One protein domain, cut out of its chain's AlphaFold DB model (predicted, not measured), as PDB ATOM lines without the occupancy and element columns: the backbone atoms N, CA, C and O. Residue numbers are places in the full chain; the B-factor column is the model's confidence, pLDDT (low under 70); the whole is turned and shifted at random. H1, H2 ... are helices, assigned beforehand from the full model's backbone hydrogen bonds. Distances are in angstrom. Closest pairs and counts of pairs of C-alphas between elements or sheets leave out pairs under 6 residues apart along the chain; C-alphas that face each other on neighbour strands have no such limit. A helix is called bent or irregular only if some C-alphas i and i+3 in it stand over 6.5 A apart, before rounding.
ATOM      1  N   VAL A  63     139.810 119.729  87.910       97.94
ATOM      2  CA  VAL A  63     140.523 118.649  88.603       97.94
ATOM      3  C   VAL A  63     141.180 119.165  89.881       97.94
ATOM      4  O   VAL A  63     141.061 118.537  90.927       97.94
ATOM      5  N   TRP A  64     141.839 120.317  89.829       98.19
ATOM      6  CA  TRP A  64     142.557 120.885  90.961       98.19
ATOM      7  C   TRP A  64     141.618 121.265  92.107       98.19
ATOM      8  O   TRP A  64     141.806 120.805  93.235       98.19
ATOM      9  N   TRP A  65     140.570 122.048  91.837       98.44
ATOM     10  CA  TRP A  65     139.641 122.462  92.891       98.44
ATOM     11  C   TRP A  65     138.770 121.317  93.390       98.44
ATOM     12  O   TRP A  65     138.487 121.243  94.587       98.44
ATOM     13  N   GLY A  66     138.427 120.370  92.516       98.25
ATOM     14  CA  GLY A  66     137.791 119.124  92.922       98.25
ATOM     15  C   GLY A  66     138.689 118.284  93.833       98.25
ATOM     16  O   GLY A  66     138.219 117.763  94.843       98.25
ATOM     17  N   PHE A  67     139.990 118.199  93.537       98.06
ATOM     18  CA  PHE A  67     140.968 117.503  94.375       98.06
ATOM     19  C   PHE A  67     141.074 118.154  95.756       98.06
ATOM     20  O   PHE A  67     140.906 117.473  96.769       98.06
ATOM     21  N   VAL A  68     141.289 119.474  95.808       98.38
ATOM     22  CA  VAL A  68     141.388 120.232  97.067       98.38
ATOM     23  C   VAL A  68     140.102 120.088  97.883       98.38
ATOM     24  O   VAL A  68     140.154 119.674  99.043       98.38
ATOM     25  N   GLY A  69     138.944 120.349  97.270       98.44
ATOM     26  CA  GLY A  69     137.643 120.221  97.924       98.44
ATOM     27  C   GLY A  69     137.367 118.803  98.421       98.44
ATOM     28  O   GLY A  69     136.873 118.632  99.534       98.44
ATOM     29  N   GLY A  70     137.750 117.781  97.654       98.12
ATOM     30  CA  GLY A  70     137.618 116.379  98.044       98.12
ATOM     31  C   GLY A  70     138.518 115.986  99.218       98.12
ATOM     32  O   GLY A  70     138.061 115.299 100.133       98.12
ATOM     33  N   ILE A  71     139.771 116.455  99.263       97.94
ATOM     34  CA  ILE A  71     140.674 116.217 100.401       97.94
ATOM     35  C   ILE A  71     140.131 116.881 101.669       97.94
ATOM     36  O   ILE A  71     139.966 116.201 102.683       97.94
ATOM     37  N   VAL A  72     139.786 118.174 101.619       98.44
ATOM     38  CA  VAL A  72     139.220 118.883 102.782       98.44
ATOM     39  C   VAL A  72     137.878 118.270 103.198       98.44
ATOM     40  O   VAL A  72     137.633 118.060 104.387       98.44
ATOM     41  N   GLY A  73     137.040 117.896 102.229       98.38
ATOM     42  CA  GLY A  73     135.793 117.167 102.453       98.38
ATOM     43  C   GLY A  73     136.012 115.838 103.171       98.38
ATOM     44  O   GLY A  73     135.277 115.508 104.099       98.38
ATOM     45  N   THR A  74     137.062 115.095 102.820       98.19
ATOM     46  CA  THR A  74     137.406 113.837 103.501       98.19
ATOM     47  C   THR A  74     137.784 114.071 104.956       98.19
ATOM     48  O   THR A  74     137.350 113.314 105.817       98.19
ATOM     49  N   ILE A  75     138.541 115.132 105.256       98.31
ATOM     50  CA  ILE A  75     138.884 115.494 106.641       98.31
ATOM     51  C   ILE A  75     137.608 115.790 107.444       98.31
ATOM     52  O   ILE A  75     137.447 115.291 108.560       98.31
ATOM     53  N   ALA A  76     136.676 116.559 106.868       98.44
ATOM     54  CA  ALA A  76     135.397 116.875 107.503       98.44
ATOM     55  C   ALA A  76     134.534 115.619 107.732       98.44
ATOM     56  O   ALA A  76     133.999 115.421 108.829       98.44
ATOM     57  N   LEU A  77     134.451 114.733 106.734       98.25
ATOM     58  CA  LEU A  77     133.812 113.420 106.851       98.25
ATOM     59  C   LEU A  77     134.442 112.614 107.988       98.25
ATOM     60  O   LEU A  77     133.726 112.067 108.830       98.25
ATOM     61  N   ASP A  78     135.774 112.550 108.033       97.94
ATOM     62  CA  ASP A  78     136.529 111.773 109.009       97.94
ATOM     63  C   ASP A  78     136.304 112.252 110.439       97.94
ATOM     64  O   ASP A  78     136.164 111.418 111.334       97.94
ATOM     65  N   ALA A  79     136.177 113.560 110.665       98.25
ATOM     66  CA  ALA A  79     135.828 114.096 111.978       98.25
ATOM     67  C   ALA A  79     134.492 113.519 112.487       98.25
ATOM     68  O   ALA A  79     134.414 112.995 113.605       98.25
ATOM     69  N   VAL A  80     133.452 113.526 111.642       98.12
ATOM     70  CA  VAL A  80     132.137 112.946 111.971       98.12
ATOM     71  C   VAL A  80     132.225 111.425 112.112       98.12
ATOM     72  O   VAL A  80     131.680 110.838 113.052       98.12
ATOM     73  N   ARG A  81     132.935 110.758 111.197       97.56
ATOM     74  CA  ARG A  81     133.082 109.300 111.182       97.56
ATOM     75  C   ARG A  81     133.791 108.793 112.428       97.56
ATOM     76  O   ARG A  81     133.302 107.852 113.049       97.56
ATOM     77  N   LEU A  82     134.915 109.393 112.809       97.25
ATOM     78  CA  LEU A  82     135.689 109.007 113.990       97.25
ATOM     79  C   LEU A  82     134.887 109.211 115.276       97.25
ATOM     80  O   LEU A  82     134.911 108.341 116.151       97.25
ATOM     81  N   LEU A  83     134.089 110.281 115.362       97.94
ATOM     82  CA  LEU A  83     133.114 110.444 116.440       97.94
ATOM     83  C   LEU A  83     132.078 109.309 116.434       97.94
ATOM     84  O   LEU A  83     131.786 108.722 117.478       97.94
ATOM     85  N   GLY A  84     131.567 108.922 115.264       97.06
ATOM     86  CA  GLY A  84     130.681 107.765 115.105       97.06
ATOM     87  C   GLY A  84     131.329 106.434 115.520       97.06
ATOM     88  O   GLY A  84     130.696 105.580 116.151       97.06
ATOM     89  N   VAL A  85     132.614 106.234 115.217       96.81
ATOM     90  CA  VAL A  85     133.374 105.062 115.673       96.81
ATOM     91  C   VAL A  85     133.467 105.090 117.196       96.81
ATOM     92  O   VAL A  85     133.064 104.120 117.833       96.81
ATOM     93  N   LYS A  86     133.865 106.209 117.803       97.06
ATOM     94  CA  LYS A  86     133.956 106.346 119.265       97.06
ATOM     95  C   LYS A  86     132.616 106.099 119.973       97.06
ATOM     96  O   LYS A  86     132.592 105.449 121.011       97.06
ATOM     97  N   THR A  87     131.502 106.549 119.395       97.00
ATOM     98  CA  THR A  87     130.166 106.538 120.034       97.00
ATOM     99  C   THR A  87     129.331 105.276 119.823       97.00
ATOM    100  O   THR A  87     128.274 105.150 120.434       97.00
ATOM    101  N   GLY A  88     129.740 104.339 118.964       96.19
ATOM    102  CA  GLY A  88     128.909 103.147 118.698       96.19
ATOM    103  C   GLY A  88     128.238 103.103 117.330       96.19
ATOM    104  O   GLY A  88     127.666 102.076 116.988       96.19
ATOM    105  N   ALA A  89     128.299 104.177 116.542       96.62
ATOM    106  CA  ALA A  89     127.516 104.307 115.315       96.62
ATOM    107  C   ALA A  89     128.051 103.502 114.117       96.62
ATOM    108  O   ALA A  89     127.264 103.116 113.260       96.62
ATOM    109  N   PHE A  90     129.357 103.221 114.057       96.88
ATOM    110  CA  PHE A  90     129.970 102.439 112.968       96.88
ATOM    111  C   PHE A  90     130.423 101.038 113.405       96.88
ATOM    112  O   PHE A  90     130.833 100.853 114.547       96.88
ATOM    113  N   PRO A  91     130.439 100.025 112.530       96.06
ATOM    114  CA  PRO A  91     130.939  98.702 112.906       96.06
ATOM    115  C   PRO A  91     132.426  98.714 113.269       96.06
ATOM    116  O   PRO A  91     132.857  97.926 114.099       96.06
ATOM    117  N   MET A  92     133.212  99.598 112.655       96.50
ATOM    118  CA  MET A  92     134.653  99.726 112.868       96.50
ATOM    119  C   MET A  92     135.201 100.967 112.145       96.50
ATOM    120  O   MET A  92     134.469 101.636 111.414       96.50
ATOM    121  N   ASP A  93     136.492 101.246 112.322       97.06
ATOM    122  CA  ASP A  93     137.235 102.213 111.510       97.06
ATOM    123  C   ASP A  93     137.406 101.667 110.072       97.06
ATOM    124  O   ASP A  93     138.220 100.780 109.821       97.06
ATOM    125  N   MET A  94     136.585 102.142 109.129       95.38
ATOM    126  CA  MET A  94     136.574 101.648 107.743       95.38
ATOM    127  C   MET A  94     137.910 101.826 106.996       95.38
ATOM    128  O   MET A  94     138.339 100.853 106.376       95.38
ATOM    129  N   PRO A  95     138.615 102.970 107.084       96.88
ATOM    130  CA  PRO A  95     140.007 103.100 106.657       96.88
ATOM    131  C   PRO A  95     140.917 101.965 107.127       96.88
ATOM    132  O   PRO A  95     141.638 101.405 106.309       96.88
ATOM    133  N   MET A  96     140.831 101.507 108.381       97.88
ATOM    134  CA  MET A  96     141.628 100.348 108.823       97.88
ATOM    135  C   MET A  96     141.302  99.075 108.022       97.88
ATOM    136  O   MET A  96     142.205  98.323 107.653       97.88
ATOM    137  N   MET A  97     140.027  98.844 107.689       95.38
ATOM    138  CA  MET A  97     139.636  97.748 106.790       95.38
ATOM    139  C   MET A  97     140.139  97.966 105.357       95.38
ATOM    140  O   MET A  97     140.537  97.001 104.707       95.38
ATOM    141  N   PHE A  98     140.155  99.206 104.858       94.44
ATOM    142  CA  PHE A  98     140.724  99.537 103.548       94.44
ATOM    143  C   PHE A  98     142.212  99.205 103.495       94.44
ATOM    144  O   PHE A  98     142.651  98.512 102.579       94.44
ATOM    145  N   GLY A  99     142.966  99.578 104.527       95.44
ATOM    146  CA  GLY A  99     144.378  99.229 104.643       95.44
ATOM    147  C   GLY A  99     144.602  97.723 104.701       95.44
ATOM    148  O   GLY A  99     145.467  97.194 104.007       95.44
ATOM    149  N   ALA A 100     143.762  97.006 105.454       95.50
ATOM    150  CA  ALA A 100     143.815  95.551 105.503       95.50
ATOM    151  C   ALA A 100     143.558  94.899 104.132       95.50
ATOM    152  O   ALA A 100     144.188  93.891 103.810       95.50
ATOM    153  N   MET A 246     150.398  97.733 112.517       98.25
ATOM    154  CA  MET A 246     149.153  98.513 112.618       98.25
ATOM    155  C   MET A 246     149.264  99.910 111.991       98.25
ATOM    156  O   MET A 246     148.298 100.405 111.413       98.25
ATOM    157  N   LYS A 247     150.453 100.525 112.047       98.25
ATOM    158  CA  LYS A 247     150.731 101.815 111.401       98.25
ATOM    159  C   LYS A 247     150.688 101.711 109.878       98.25
ATOM    160  O   LYS A 247     150.127 102.594 109.244       98.25
ATOM    161  N   ALA A 248     151.227 100.639 109.294       98.00
ATOM    162  CA  ALA A 248     151.157 100.409 107.851       98.00
ATOM    163  C   ALA A 248     149.711 100.178 107.388       98.00
ATOM    164  O   ALA A 248     149.304 100.731 106.368       98.00
ATOM    165  N   ILE A 249     148.921  99.425 108.166       97.81
ATOM    166  CA  ILE A 249     147.485  99.233 107.915       97.81
ATOM    167  C   ILE A 249     146.768 100.586 107.924       97.81
ATOM    168  O   ILE A 249     146.067 100.909 106.969       97.81
ATOM    169  N   ALA A 250     146.981 101.399 108.960       97.88
ATOM    170  CA  ALA A 250     146.389 102.729 109.046       97.88
ATOM    171  C   ALA A 250     146.821 103.614 107.868       97.88
ATOM    172  O   ALA A 250     145.967 104.143 107.166       97.88
ATOM    173  N   ALA A 251     148.122 103.720 107.592       97.50
ATOM    174  CA  ALA A 251     148.644 104.558 106.517       97.50
ATOM    175  C   ALA A 251     148.066 104.165 105.149       97.50
ATOM    176  O   ALA A 251     147.527 105.016 104.450       97.50
ATOM    177  N   ALA A 252     148.097 102.878 104.789       95.56
ATOM    178  CA  ALA A 252     147.517 102.403 103.532       95.56
ATOM    179  C   ALA A 252     146.009 102.697 103.456       95.56
ATOM    180  O   ALA A 252     145.499 103.123 102.421       95.56
ATOM    181  N   GLY A 253     145.306 102.496 104.569       95.88
ATOM    182  CA  GLY A 253     143.872 102.701 104.678       95.88
ATOM    183  C   GLY A 253     143.427 104.149 104.547       95.88
ATOM    184  O   GLY A 253     142.525 104.445 103.765       95.88
ATOM    185  N   TYR A 254     144.066 105.049 105.293       97.19
ATOM    186  CA  TYR A 254     143.764 106.477 105.267       97.19
ATOM    187  C   TYR A 254     144.193 107.108 103.946       97.19
ATOM    188  O   TYR A 254     143.384 107.810 103.350       97.19
ATOM    189  N   THR A 255     145.380 106.791 103.417       95.06
ATOM    190  CA  THR A 255     145.793 107.256 102.081       95.06
ATOM    191  C   THR A 255     144.753 106.889 101.031       95.06
ATOM    192  O   THR A 255     144.319 107.732 100.251       95.06
ATOM    193  N   TRP A 256     144.285 105.643 101.047       93.06
ATOM    194  CA  TRP A 256     143.251 105.209 100.121       93.06
ATOM    195  C   TRP A 256     141.898 105.895 100.361       93.06
ATOM    196  O   TRP A 256     141.174 106.203  99.413       93.06
ATOM    197  N   HIS A 257     141.546 106.163 101.618       95.50
ATOM    198  CA  HIS A 257     140.340 106.915 101.947       95.50
ATOM    199  C   HIS A 257     140.379 108.339 101.374       95.50
ATOM    200  O   HIS A 257     139.409 108.749 100.739       95.50
ATOM    201  N   PHE A 258     141.516 109.028 101.504       95.81
ATOM    202  CA  PHE A 258     141.750 110.352 100.923       95.81
ATOM    203  C   PHE A 258     141.697 110.347  99.398       95.81
ATOM    204  O   PHE A 258     141.062 111.223  98.821       95.81
ATOM    205  N   VAL A 259     142.289 109.344  98.742       94.00
ATOM    206  CA  VAL A 259     142.191 109.200  97.280       94.00
ATOM    207  C   VAL A 259     140.729 109.074  96.843       94.00
ATOM    208  O   VAL A 259     140.316 109.754  95.912       94.00
ATOM    209  N   ASN A 260     139.912 108.279  97.544       94.00
ATOM    210  CA  ASN A 260     138.488 108.163  97.212       94.00
ATOM    211  C   ASN A 260     137.720 109.474  97.410       94.00
ATOM    212  O   ASN A 260     136.879 109.817  96.585       94.00
ATOM    213  N   GLY A 261     137.988 110.210  98.487       95.88
ATOM    214  CA  GLY A 261     137.328 111.494  98.702       95.88
ATOM    215  C   GLY A 261     137.761 112.570  97.706       95.88
ATOM    216  O   GLY A 261     136.910 113.298  97.197       95.88
ATOM    217  N   ALA A 262     139.044 112.600  97.330       97.06
ATOM    218  CA  ALA A 262     139.536 113.409  96.216       97.06
ATOM    219  C   ALA A 262     138.808 113.059  94.908       97.06
ATOM    220  O   ALA A 262     138.343 113.958  94.211       97.06
ATOM    221  N   THR A 263     138.616 111.767  94.617       96.25
ATOM    222  CA  THR A 263     137.822 111.309  93.469       96.25
ATOM    223  C   THR A 263     136.392 111.839  93.497       96.25
ATOM    224  O   THR A 263     135.911 112.313  92.472       96.25
ATOM    225  N   TYR A 264     135.704 111.831  94.640       97.06
ATOM    226  CA  TYR A 264     134.346 112.385  94.708       97.06
ATOM    227  C   TYR A 264     134.299 113.901  94.491       97.06
ATOM    228  O   TYR A 264     133.342 114.386  93.887       97.06
ATOM    229  N   GLY A 265     135.307 114.644  94.953       98.12
ATOM    230  CA  GLY A 265     135.415 116.084  94.705       98.12
ATOM    231  C   GLY A 265     135.711 116.411  93.237       98.12
ATOM    232  O   GLY A 265     135.032 117.250  92.653       98.12
ATOM    233  N   ILE A 266     136.656 115.698  92.613       98.00
ATOM    234  CA  ILE A 266     136.973 115.837  91.179       98.00
ATOM    235  C   ILE A 266     135.779 115.430  90.314       98.00
ATOM    236  O   ILE A 266     135.450 116.115  89.353       98.00
ATOM    237  N   ALA A 267     135.098 114.333  90.648       97.50
ATOM    238  CA  ALA A 267     133.904 113.915  89.923       97.50
ATOM    239  C   ALA A 267     132.805 114.985  89.995       97.50
ATOM    240  O   ALA A 267     132.166 115.257  88.982       97.50
ATOM    241  N   PHE A 268     132.617 115.630  91.152       98.19
ATOM    242  CA  PHE A 268     131.663 116.728  91.293       98.19
ATOM    243  C   PHE A 268     131.994 117.898  90.356       98.19
ATOM    244  O   PHE A 268     131.138 118.302  89.573       98.19
ATOM    245  N   THR A 269     133.226 118.412  90.376       98.38
ATOM    246  CA  THR A 269     133.612 119.557  89.532       98.38
ATOM    247  C   THR A 269     133.642 119.203  88.044       98.38
ATOM    248  O   THR A 269     133.224 120.009  87.218       98.38
ATOM    249  N   LEU A 270     134.047 117.985  87.669       97.94
ATOM    250  CA  LEU A 270     133.973 117.521  86.278       97.94
ATOM    251  C   LEU A 270     132.532 117.422  85.767       97.94
ATOM    252  O   LEU A 270     132.293 117.658  84.581       97.94
ATOM    253  N   LEU A 271     131.578 117.061  86.628       97.62
ATOM    254  CA  LEU A 271     130.170 116.952  86.253       97.62
ATOM    255  C   LEU A 271     129.478 118.317  86.227       97.62
ATOM    256  O   LEU A 271     128.803 118.623  85.248       97.62
ATOM    257  N   PHE A 272     129.660 119.126  87.272       97.88
ATOM    258  CA  PHE A 272     128.833 120.307  87.541       97.88
ATOM    259  C   PHE A 272     129.574 121.648  87.443       97.88
ATOM    260  O   PHE A 272     128.936 122.692  87.542       97.88
ATOM    261  N   GLY A 273     130.900 121.652  87.271       97.25
ATOM    262  CA  GLY A 273     131.686 122.884  87.217       97.25
ATOM    263  C   GLY A 273     131.651 123.630  88.550       97.25
ATOM    264  O   GLY A 273     132.020 123.060  89.579       97.25
ATOM    265  N   THR A 274     131.189 124.884  88.536       96.88
ATOM    266  CA  THR A 274     130.906 125.659  89.760       96.88
ATOM    267  C   THR A 274     129.764 125.052  90.572       96.88
ATOM    268  O   THR A 274     129.796 125.083  91.803       96.88
ATOM    269  N   GLY A 275     128.772 124.472  89.888       95.88
ATOM    270  CA  GLY A 275     127.571 123.900  90.486       95.88
ATOM    271  C   GLY A 275     126.788 124.891  91.354       95.88
ATOM    272  O   GLY A 275     126.862 126.105  91.184       95.88
ATOM    273  N   SER A 276     126.041 124.341  92.309       97.12
ATOM    274  CA  SER A 276     125.279 125.079  93.316       97.12
ATOM    275  C   SER A 276     125.311 124.323  94.647       97.12
ATOM    276  O   SER A 276     125.661 123.137  94.706       97.12
ATOM    277  N   TRP A 277     124.898 124.976  95.737       97.94
ATOM    278  CA  TRP A 277     124.769 124.307  97.035       97.94
ATOM    279  C   TRP A 277     123.760 123.157  97.003       97.94
ATOM    280  O   TRP A 277     123.987 122.127  97.640       97.94
ATOM    281  N   VAL A 278     122.676 123.300  96.234       97.25
ATOM    282  CA  VAL A 278     121.668 122.245  96.090       97.25
ATOM    283  C   VAL A 278     122.287 121.024  95.412       97.25
ATOM    284  O   VAL A 278     122.150 119.913  95.922       97.25
ATOM    285  N   LEU A 279     123.045 121.218  94.326       97.50
ATOM    286  CA  LEU A 279     123.750 120.128  93.642       97.50
ATOM    287  C   LEU A 279     124.794 119.461  94.540       97.50
ATOM    288  O   LEU A 279     124.884 118.235  94.547       97.50
ATOM    289  N   ALA A 280     125.549 120.230  95.329       97.88
ATOM    290  CA  ALA A 280     126.518 119.675  96.274       97.88
ATOM    291  C   ALA A 280     125.840 118.790  97.336       97.88
ATOM    292  O   ALA A 280     126.300 117.680  97.612       97.88
ATOM    293  N   ILE A 281     124.705 119.231  97.889       98.00
ATOM    294  CA  ILE A 281     123.919 118.442  98.849       98.00
ATOM    295  C   ILE A 281     123.361 117.179  98.186       98.00
ATOM    296  O   ILE A 281     123.513 116.085  98.734       98.00
ATOM    297  N   LEU A 282     122.759 117.300  96.997       97.31
ATOM    298  CA  LEU A 282     122.236 116.159  96.240       97.31
ATOM    299  C   LEU A 282     123.338 115.153  95.894       97.31
ATOM    300  O   LEU A 282     123.117 113.949  96.011       97.31
ATOM    301  N   TRP A 283     124.538 115.625  95.549       97.62
ATOM    302  CA  TRP A 283     125.715 114.785  95.341       97.62
ATOM    303  C   TRP A 283     126.088 114.008  96.608       97.62
ATOM    304  O   TRP A 283     126.304 112.797  96.556       97.62
ATOM    305  N   GLY A 284     126.086 114.667  97.770       97.56
ATOM    306  CA  GLY A 284     126.365 114.022  99.056       97.56
ATOM    307  C   GLY A 284     125.340 112.946  99.406       97.56
ATOM    308  O   GLY A 284     125.712 111.842  99.813       97.56
ATOM    309  N   VAL A 285     124.056 113.235  99.183       98.00
ATOM    310  CA  VAL A 285     122.963 112.268  99.350       98.00
ATOM    311  C   VAL A 285     123.117 111.105  98.372       98.00
ATOM    312  O   VAL A 285     122.984 109.954  98.781       98.00
ATOM    313  N   PHE A 286     123.446 111.369  97.109       97.50
ATOM    314  CA  PHE A 286     123.673 110.333  96.104       97.50
ATOM    315  C   PHE A 286     124.801 109.375  96.515       97.50
ATOM    316  O   PHE A 286     124.579 108.161  96.567       97.50
ATOM    317  N   VAL A 287     125.977 109.900  96.879       96.12
ATOM    318  CA  VAL A 287     127.114 109.079  97.337       96.12
ATOM    319  C   VAL A 287     126.720 108.267  98.574       96.12
ATOM    320  O   VAL A 287     126.976 107.060  98.633       96.12
ATOM    321  N   TRP A 288     126.016 108.888  99.527       97.19
ATOM    322  CA  TRP A 288     125.490 108.200 100.705       97.19
ATOM    323  C   TRP A 288     124.544 107.046 100.336       97.19
ATOM    324  O   TRP A 288     124.742 105.934 100.831       97.19
ATOM    325  N   VAL A 289     123.560 107.255  99.450       97.00
ATOM    326  CA  VAL A 289     122.621 106.203  99.012       97.00
ATOM    327  C   VAL A 289     123.382 105.036  98.389       97.00
ATOM    328  O   VAL A 289     123.174 103.887  98.787       97.00
ATOM    329  N   VAL A 290     124.291 105.312  97.449       94.25
ATOM    330  CA  VAL A 290     125.090 104.279  96.771       94.25
ATOM    331  C   VAL A 290     125.885 103.457  97.788       94.25
ATOM    332  O   VAL A 290     125.889 102.219  97.731       94.25
ATOM    333  N   MET A 291     126.505 104.117  98.769       92.75
ATOM    334  CA  MET A 291     127.219 103.439  99.848       92.75
ATOM    335  C   MET A 291     126.281 102.622 100.744       92.75
ATOM    336  O   MET A 291     126.588 101.465 101.039       92.75
ATOM    337  N   MET A 292     125.127 103.155 101.151       94.50
ATOM    338  CA  MET A 292     124.181 102.444 102.023       94.50
ATOM    339  C   MET A 292     123.555 101.222 101.344       94.50
ATOM    340  O   MET A 292     123.359 100.198 102.000       94.50
ATOM    341  N   VAL A 293     123.313 101.274 100.034       93.31
ATOM    342  CA  VAL A 293     122.845 100.119  99.248       93.31
ATOM    343  C   VAL A 293     123.934  99.045  99.126       93.31
ATOM    344  O   VAL A 293     123.643  97.845  99.117       93.31
ATOM    345  N   SER A 294     125.199  99.459  99.058       90.25
ATOM    346  CA  SER A 294     126.338  98.554  98.871       90.25
ATOM    347  C   SER A 294     126.800  97.896 100.177       90.25
ATOM    348  O   SER A 294     127.165  96.717 100.185       90.25
ATOM    349  N   MET A 295     126.738  98.613 101.302       90.75
ATOM    350  CA  MET A 295     127.284  98.184 102.597       90.75
ATOM    351  C   MET A 295     126.778  96.815 103.093       90.75
ATOM    352  O   MET A 295     127.618  95.980 103.437       90.75
ATOM    353  N   PRO A 296     125.464  96.499 103.086       90.00
ATOM    354  CA  PRO A 296     124.978  95.182 103.508       90.00
ATOM    355  C   PRO A 296     125.542  94.022 102.678       90.00
ATOM    356  O   PRO A 296     125.733  92.924 103.199       90.00
ATOM    357  N   LYS A 297     125.842  94.262 101.394       89.44
ATOM    358  CA  LYS A 297     126.456  93.263 100.506       89.44
ATOM    359  C   LYS A 297     127.948  93.096 100.792       89.44
ATOM    360  O   LYS A 297     128.450  91.978 100.735       89.44
ATOM    361  N   MET A 298     128.641  94.186 101.131       87.44
ATOM    362  CA  MET A 298     130.074  94.182 101.451       87.44
ATOM    363  C   MET A 298     130.374  93.628 102.853       87.44
ATOM    364  O   MET A 298     131.437  93.051 103.074       87.44
ATOM    365  N   MET A 299     129.445  93.778 103.802       91.88
ATOM    366  CA  MET A 299     129.589  93.326 105.192       91.88
ATOM    367  C   MET A 299     128.413  92.428 105.623       91.88
ATOM    368  O   MET A 299     127.696  92.756 106.572       91.88
ATOM    369  N   PRO A 300     128.213  91.261 104.979       91.88
ATOM    370  CA  PRO A 300     127.025  90.431 105.194       91.88
ATOM    371  C   PRO A 300     126.936  89.838 106.607       91.88
ATOM    372  O   PRO A 300     125.856  89.437 107.030       91.88
ATOM    373  N   MET A 301     128.053  89.796 107.345       94.50
ATOM    374  CA  MET A 301     128.114  89.319 108.731       94.50
ATOM    375  C   MET A 301     127.467  90.273 109.739       94.50
ATOM    376  O   MET A 301     127.289  89.881 110.886       94.50
ATOM    377  N   ILE A 302     127.152  91.514 109.368       96.31
ATOM    378  CA  ILE A 302     126.736  92.540 110.328       96.31
ATOM    379  C   ILE A 302     125.231  92.763 110.261       96.31
ATOM    380  O   ILE A 302     124.678  93.067 109.207       96.31
ATOM    381  N   LYS A 303     124.578  92.694 111.422       97.31
ATOM    382  CA  LYS A 303     123.218  93.192 111.613       97.31
ATOM    383  C   LYS A 303     123.281  94.676 111.971       97.31
ATOM    384  O   LYS A 303     123.608  95.039 113.104       97.31
ATOM    385  N   PHE A 304     122.995  95.532 110.993       96.50
ATOM    386  CA  PHE A 304     122.986  96.984 111.171       96.50
ATOM    387  C   PHE A 304     121.732  97.449 111.938       96.50
ATOM    388  O   PHE A 304     120.632  96.988 111.628       96.50
ATOM    389  N   PRO A 305     121.856  98.378 112.906       96.31
ATOM    390  CA  PRO A 305     120.712  98.934 113.631       96.31
ATOM    391  C   PRO A 305     120.003 100.021 112.800       96.31
ATOM    392  O   PRO A 305     120.145 101.216 113.060       96.31
ATOM    393  N   ILE A 306     119.267  99.619 111.763       95.69
ATOM    394  CA  ILE A 306     118.445 100.523 110.937       95.69
ATOM    395  C   ILE A 306     117.218 100.981 111.758       95.69
ATOM    396  O   ILE A 306     116.623 100.141 112.431       95.69
ATOM    397  N   PRO A 307     116.830 102.277 111.740       95.12
ATOM    398  CA  PRO A 307     117.356 103.365 110.905       95.12
ATOM    399  C   PRO A 307     118.522 104.145 111.524       95.12
ATOM    400  O   PRO A 307     119.162 104.918 110.821       95.12
ATOM    401  N   ARG A 308     118.853 103.940 112.806       93.25
ATOM    402  CA  ARG A 308     119.902 104.703 113.514       93.25
ATOM    403  C   ARG A 308     121.244 104.702 112.778       93.25
ATOM    404  O   ARG A 308     121.909 105.733 112.719       93.25
ATOM    405  N   PHE A 309     121.624 103.561 112.202       94.44
ATOM    406  CA  PHE A 309     122.843 103.434 111.406       94.44
ATOM    407  C   PHE A 309     122.869 104.362 110.188       94.44
ATOM    408  O   PHE A 309     123.951 104.744 109.787       94.44
ATOM    409  N   LEU A 310     121.728 104.738 109.603       96.19
ATOM    410  CA  LEU A 310     121.670 105.522 108.366       96.19
ATOM    411  C   LEU A 310     121.994 107.009 108.573       96.19
ATOM    412  O   LEU A 310     122.593 107.630 107.694       96.19
ATOM    413  N   PHE A 311     121.653 107.564 109.739       96.81
ATOM    414  CA  PHE A 311     121.784 108.997 110.020       96.81
ATOM    415  C   PHE A 311     123.235 109.466 110.145       96.81
ATOM    416  O   PHE A 311     123.600 110.492 109.584       96.81
ATOM    417  N   VAL A 312     124.086 108.724 110.858       95.62
ATOM    418  CA  VAL A 312     125.480 109.151 111.079       95.62
ATOM    419  C   VAL A 312     126.304 109.158 109.779       95.62
ATOM    420  O   VAL A 312     126.974 110.156 109.523       95.62
ATOM    421  N   PRO A 313     126.240 108.126 108.912       96.62
ATOM    422  CA  PRO A 313     126.802 108.187 107.571       96.62
ATOM    423  C   PRO A 313     126.230 109.344 106.757       96.62
ATOM    424  O   PRO A 313     127.014 110.015 106.102       96.62
ATOM    425  N   LEU A 314     124.918 109.610 106.805       97.69
ATOM    426  CA  LEU A 314     124.331 110.732 106.065       97.69
ATOM    427  C   LEU A 314     124.977 112.057 106.485       97.69
ATOM    428  O   LEU A 314     125.487 112.776 105.634       97.69
ATOM    429  N   ILE A 315     125.052 112.331 107.790       98.00
ATOM    430  CA  ILE A 315     125.703 113.538 108.324       98.00
ATOM    431  C   ILE A 315     127.172 113.608 107.886       98.00
ATOM    432  O   ILE A 315     127.637 114.671 107.490       98.00
ATOM    433  N   ALA A 316     127.897 112.485 107.900       97.81
ATOM    434  CA  ALA A 316     129.291 112.445 107.457       97.81
ATOM    435  C   ALA A 316     129.447 112.794 105.963       97.81
ATOM    436  O   ALA A 316     130.396 113.478 105.591       97.81
ATOM    437  N   HIS A 317     128.504 112.382 105.108       98.06
ATOM    438  CA  HIS A 317     128.519 112.729 103.683       98.06
ATOM    439  C   HIS A 317     128.095 114.175 103.436       98.06
ATOM    440  O   HIS A 317     128.672 114.827 102.571       98.06
ATOM    441  N   ILE A 318     127.151 114.710 104.217       98.12
ATOM    442  CA  ILE A 318     126.832 116.142 104.181       98.12
ATOM    443  C   ILE A 318     128.056 116.971 104.598       98.12
ATOM    444  O   ILE A 318     128.418 117.919 103.907       98.12
ATOM    445  N   ALA A 319     128.758 116.569 105.661       98.31
ATOM    446  CA  ALA A 319     130.000 117.216 106.082       98.31
ATOM    447  C   ALA A 319     131.083 117.174 104.990       98.31
ATOM    448  O   ALA A 319     131.812 118.146 104.822       98.31
ATOM    449  N   MET A 320     131.155 116.085 104.218       98.38
ATOM    450  CA  MET A 320     132.076 115.950 103.085       98.38
ATOM    451  C   MET A 320     131.783 116.932 101.950       98.38
ATOM    452  O   MET A 320     132.710 117.506 101.381       98.38
ATOM    453  N   VAL A 321     130.509 117.108 101.588       97.94
ATOM    454  CA  VAL A 321     130.146 117.925 100.421       97.94
ATOM    455  C   VAL A 321     130.149 119.419 100.695       97.94
ATOM    456  O   VAL A 321     130.204 120.187  99.742       97.94
ATOM    457  N   ILE A 322     130.157 119.843 101.964       98.44
ATOM    458  CA  ILE A 322     130.276 121.263 102.306       98.44
ATOM    459  C   ILE A 322     131.588 121.855 101.751       98.44
ATOM    460  O   ILE A 322     131.508 122.804 100.971       98.44
ATOM    461  N   PRO A 323     132.786 121.300 102.045       98.62
ATOM    462  CA  PRO A 323     134.022 121.765 101.419       98.62
ATOM    463  C   PRO A 323     134.039 121.610  99.897       98.62
ATOM    464  O   PRO A 323     134.494 122.520  99.212       98.62
ATOM    465  N   ILE A 324     133.523 120.501  99.354       98.44
ATOM    466  CA  ILE A 324     133.476 120.284  97.896       98.44
ATOM    467  C   ILE A 324     132.683 121.407  97.212       98.44
ATOM    468  O   ILE A 324     133.197 122.038  96.290       98.44
ATOM    469  N   GLY A 325     131.473 121.698  97.698       98.19
ATOM    470  CA  GLY A 325     130.633 122.780  97.187       98.19
ATOM    471  C   GLY A 325     131.269 124.153  97.386       98.19
ATOM    472  O   GLY A 325     131.281 124.956  96.459       98.19
ATOM    473  N   TYR A 326     131.877 124.408  98.552       98.62
ATOM    474  CA  TYR A 326     132.579 125.665  98.820       98.62
ATOM    475  C   TYR A 326     133.689 125.934  97.797       98.62
ATOM    476  O   TYR A 326     133.727 127.018  97.215       98.62
ATOM    477  N   PHE A 327     134.571 124.958  97.552       98.62
ATOM    478  CA  PHE A 327     135.665 125.131  96.596       98.62
ATOM    479  C   PHE A 327     135.164 125.237  95.153       98.62
ATOM    480  O   PHE A 327     135.649 126.088  94.412       98.62
ATOM    481  N   ALA A 328     134.167 124.438  94.771       98.25
ATOM    482  CA  ALA A 328     133.578 124.511  93.438       98.25
ATOM    483  C   ALA A 328     132.953 125.888  93.157       98.25
ATOM    484  O   ALA A 328     133.309 126.532  92.178       98.25
ATOM    485  N   ILE A 329     132.091 126.381  94.049       98.00
ATOM    486  CA  ILE A 329     131.335 127.625  93.837       98.00
ATOM    487  C   ILE A 329     132.244 128.860  93.865       98.00
ATOM    488  O   ILE A 329     132.026 129.798  93.103       98.00
ATOM    489  N   ASN A 330     133.242 128.888  94.754       98.19
ATOM    490  CA  ASN A 330     134.022 130.105  95.003       98.19
ATOM    491  C   ASN A 330     135.323 130.188  94.198       98.19
ATOM    492  O   ASN A 330     135.867 131.283  94.067       98.19
ATOM    493  N   PHE A 331     135.850 129.065  93.702       98.19
ATOM    494  CA  PHE A 331     137.180 129.043  93.088       98.19
ATOM    495  C   PHE A 331     137.220 128.499  91.662       98.19
ATOM    496  O   PHE A 331     138.197 128.777  90.973       98.19
ATOM    497  N   VAL A 332     136.199 127.768  91.199       97.81
ATOM    498  CA  VAL A 332     136.107 127.406  89.780       97.81
ATOM    499  C   VAL A 332     135.636 128.627  88.996       97.81
ATOM    500  O   VAL A 332     134.575 129.185  89.263       97.81
ATOM    501  N   SER A 333     136.418 129.057  88.012       97.38
ATOM    502  CA  SER A 333     136.055 130.198  87.180       97.38
ATOM    503  C   SER A 333     134.838 129.893  86.287       97.38
ATOM    504  O   SER A 333     134.684 128.762  85.811       97.38
ATOM    505  N   PRO A 334     133.984 130.889  85.975       95.12
ATOM    506  CA  PRO A 334     132.840 130.688  85.080       95.12
ATOM    507  C   PRO A 334     133.239 130.144  83.701       95.12
ATOM    508  O   PRO A 334     132.573 129.271  83.151       95.12
ATOM    509  N   MET A 335     134.373 130.618  83.169       93.94
ATOM    510  CA  MET A 335     134.943 130.133  81.910       93.94
ATOM    511  C   MET A 335     135.280 128.637  81.986       93.94
ATOM    512  O   MET A 335     134.954 127.878  81.073       93.94
ATOM    513  N   THR A 336     135.886 128.200  83.090       95.00
ATOM    514  CA  THR A 336     136.217 126.794  83.328       95.00
ATOM    515  C   THR A 336     134.982 125.934  83.572       95.00
ATOM    516  O   THR A 336     134.941 124.792  83.110       95.00
ATOM    517  N   SER A 337     133.943 126.472  84.215       94.62
ATOM    518  CA  SER A 337     132.669 125.767  84.407       94.62
ATOM    519  C   SER A 337     132.042 125.315  83.081       94.62
ATOM    520  O   SER A 337     131.460 124.232  83.012       94.62
ATOM    521  N   GLY A 338     132.266 126.068  81.995       94.31
ATOM    522  CA  GLY A 338     131.876 125.688  80.631       94.31
ATOM    523  C   GLY A 338     132.538 124.406  80.099       94.31
ATOM    524  O   GLY A 338     132.127 123.884  79.064       94.31
ATOM    525  N   SER A 339     133.553 123.883  80.796       95.31
ATOM    526  CA  SER A 339     134.203 122.592  80.519       95.31
ATOM    527  C   SER A 339     133.726 121.453  81.434       95.31
ATOM    528  O   SER A 339     134.348 120.391  81.466       95.31
ATOM    529  N   SER A 340     132.644 121.658  82.189       96.69
ATOM    530  CA  SER A 340     131.950 120.591  82.915       96.69
ATOM    531  C   SER A 340     131.023 119.787  81.996       96.69
ATOM    532  O   SER A 340     130.655 120.242  80.911       96.69
ATOM    533  N   PHE A 341     130.605 118.595  82.427       96.62
ATOM    534  CA  PHE A 341     129.669 117.768  81.660       96.62
ATOM    535  C   PHE A 341     128.337 118.483  81.410       96.62
ATOM    536  O   PHE A 341     127.866 118.511  80.273       96.62
ATOM    537  N   VAL A 342     127.728 119.054  82.455       95.94
ATOM    538  CA  VAL A 342     126.414 119.706  82.348       95.94
ATOM    539  C   VAL A 342     126.482 120.885  81.382       95.94
ATOM    540  O   VAL A 342     125.700 120.924  80.432       95.94
ATOM    541  N   SER A 343     127.454 121.783  81.547       94.31
ATOM    542  CA  SER A 343     127.549 122.952  80.671       94.31
ATOM    543  C   SER A 343     128.007 122.587  79.261       94.31
ATOM    544  O   SER A 343     127.478 123.090  78.274       94.31
ATOM    545  N   GLY A 344     128.924 121.629  79.131       92.81
ATOM    546  CA  GLY A 344     129.407 121.168  77.834       92.81
ATOM    547  C   GLY A 344     128.383 120.372  77.015       92.81
ATOM    548  O   GLY A 344     128.494 120.336  75.790       92.81
ATOM    549  N   THR A 345     127.387 119.753  77.657       94.50
ATOM    550  CA  THR A 345     126.231 119.121  76.983       94.50
ATOM    551  C   THR A 345     125.048 120.072  76.790       94.50
ATOM    552  O   THR A 345     124.073 119.691  76.143       94.50
ATOM    553  N   GLY A 346     125.107 121.289  77.338       92.56
ATOM    554  CA  GLY A 346     123.982 122.220  77.338       92.56
ATOM    555  C   GLY A 346     122.812 121.757  78.209       92.56
ATOM    556  O   GLY A 346     121.672 122.079  77.903       92.56
ATOM    557  N   LEU A 347     123.059 120.987  79.276       94.50
ATOM    558  CA  LEU A 347     122.036 120.556  80.240       94.50
ATOM    559  C   LEU A 347     121.748 121.601  81.334       94.50
ATOM    560  O   LEU A 347     120.908 121.358  82.202       94.50
ATOM    561  N   ASP A 348     122.394 122.771  81.290       91.88
ATOM    562  CA  ASP A 348     122.203 123.841  82.280       91.88
ATOM    563  C   ASP A 348     120.734 124.294  82.369       91.88
ATOM    564  O   ASP A 348     120.223 124.548  83.461       91.88
ATOM    565  N   TRP A 349     120.015 124.328  81.237       92.69
ATOM    566  CA  TRP A 349     118.601 124.727  81.206       92.69
ATOM    567  C   TRP A 349     117.711 123.786  82.026       92.69
ATOM    568  O   TRP A 349     116.738 124.238  82.625       92.69
ATOM    569  N   LEU A 350     118.042 122.490  82.078       91.31
ATOM    570  CA  LEU A 350     117.289 121.509  82.854       91.31
ATOM    571  C   LEU A 350     117.513 121.735  84.349       91.31
ATOM    572  O   LEU A 350     116.562 121.695  85.125       91.31
ATOM    573  N   LEU A 351     118.758 122.009  84.753       90.88
ATOM    574  CA  LEU A 351     119.060 122.340  86.144       90.88
ATOM    575  C   LEU A 351     118.366 123.635  86.566       90.88
ATOM    576  O   LEU A 351     117.800 123.685  87.655       90.88
ATOM    577  N   TRP A 352     118.331 124.640  85.692       91.62
ATOM    578  CA  TRP A 352     117.605 125.882  85.943       91.62
ATOM    579  C   TRP A 352     116.090 125.657  86.060       91.62
ATOM    580  O   TRP A 352     115.478 126.104  87.026       91.62
ATOM    581  N   ALA A 353     115.495 124.879  85.148       91.38
ATOM    582  CA  ALA A 353     114.071 124.532  85.189       91.38
ATOM    583  C   ALA A 353     113.672 123.766  86.465       91.38
ATOM    584  O   ALA A 353     112.537 123.872  86.923       91.38
ATOM    585  N   LEU A 354     114.606 123.011  87.051       91.06
ATOM    586  CA  LEU A 354     114.417 122.284  88.308       91.06
ATOM    587  C   LEU A 354     114.775 123.110  89.560       91.06
ATOM    588  O   LEU A 354     114.654 122.593  90.669       91.06
ATOM    589  N   GLY A 355     115.227 124.360  89.409       90.19
ATOM    590  CA  GLY A 355     115.678 125.200  90.526       90.19
ATOM    591  C   GLY A 355     116.959 124.692  91.200       90.19
ATOM    592  O   GLY A 355     117.156 124.896  92.396       90.19
TER     593      GLY A 355
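AT A GLANCE: This is residues 63 to 100 and 246 to 355 of the 357 residues of an uncharacterized protein of Euryarchaeota archaeon (UniProt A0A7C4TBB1). Four long helices make the body: H1 and H5 lie side by side, running opposite ways, and on one side of this pair H3 crosses H1 while H4 crosses H5, with H3 and H4 spreading apart from the tight link that joins them. H2 packs on residues 248 to 257 of H3 at the spread end, and the short helices H6, H7 and H8 are strung across the other end, where H3 ends. The printed part has 148 residues with eight named helices, H1 to H8 in order along the chain, and no named strand; the class is all helix. It is compact, with a radius of gyration of the C-alphas of 16.4 A, and spans 46 by 33 by 23 A.

HOW THE PARTS SIT: H1, residues 63 to 87, touches H3, residues 246 to 272, with residues 63 to 74 alone, at a steep tilt of 50 degrees, opposite ways; their closest C-alphas, of Gly 66 and Ile 266, are 3.8 A apart. H1 also touches H5, residues 308 to 331, at a shallow tilt of 25 degrees, opposite ways, closest at the C-alphas of Gly 73 and Met 320, 4.0 A. H2, residues 94 to 100, touches residues 248 to 257 of H3 at a steep tilt of 59 degrees; the closest C-alphas, of Gly 99 and Gly 253, are 3.5 A apart. H3 is the hub, touching five other helices. H3 and H4, residues 277 to 298, only just touch, with 3 pairs of C-alphas within 8 A. H4 and H5 form a helical hairpin at a steep tilt of 39 degrees, closest at the C-alphas of Ala 280 and Gly 325, 5.2 A. H3 touches H5 with residues 265 to 269 alone, closest at the C-alphas of Gly 265 and Ile 324, 5.6 A. H1 and H4 are apart. H6, residues 334 to 337, is close to H3 but not clearly touching. H7, residues 341 to 345, touches H3, closest at the C-alphas of Leu 271 and Phe 341, 4.7 A. H8, residues 348 to 353, is close to H7 but not clearly touching. Every O i to N i+4 pair is within hydrogen-bond range in H1, H2, H3, H7 and H8; H4 has 16 of 18, H5 16 of 20, and H6 is too short for such a pair.

IN THESE COORDINATES: H1 begins at C-alpha 63 (140.523, 118.649, 88.603) and is 35.2 A long. H3 is 38.9 A long and ends at C-alpha 272 (128.833, 120.307, 87.541). H4, 30.9 A, is only just irregular: C-alphas 293 and 296 are 6.9 A apart. H5 is 36.2 A long. H8 ends at C-alpha 353 (114.071, 124.532, 85.189).

THE WHOLE: The two C-alphas farthest apart, of Met 246 and Ala 353, are 51.6 A apart. Residues 101 to 245 are not printed; C-alphas 100 and 246 are 9.4 A apart across the cut. Of the links that are printed whole, none is long. The mean pLDDT of the printed part is 96.2, and no printed residue is under 70.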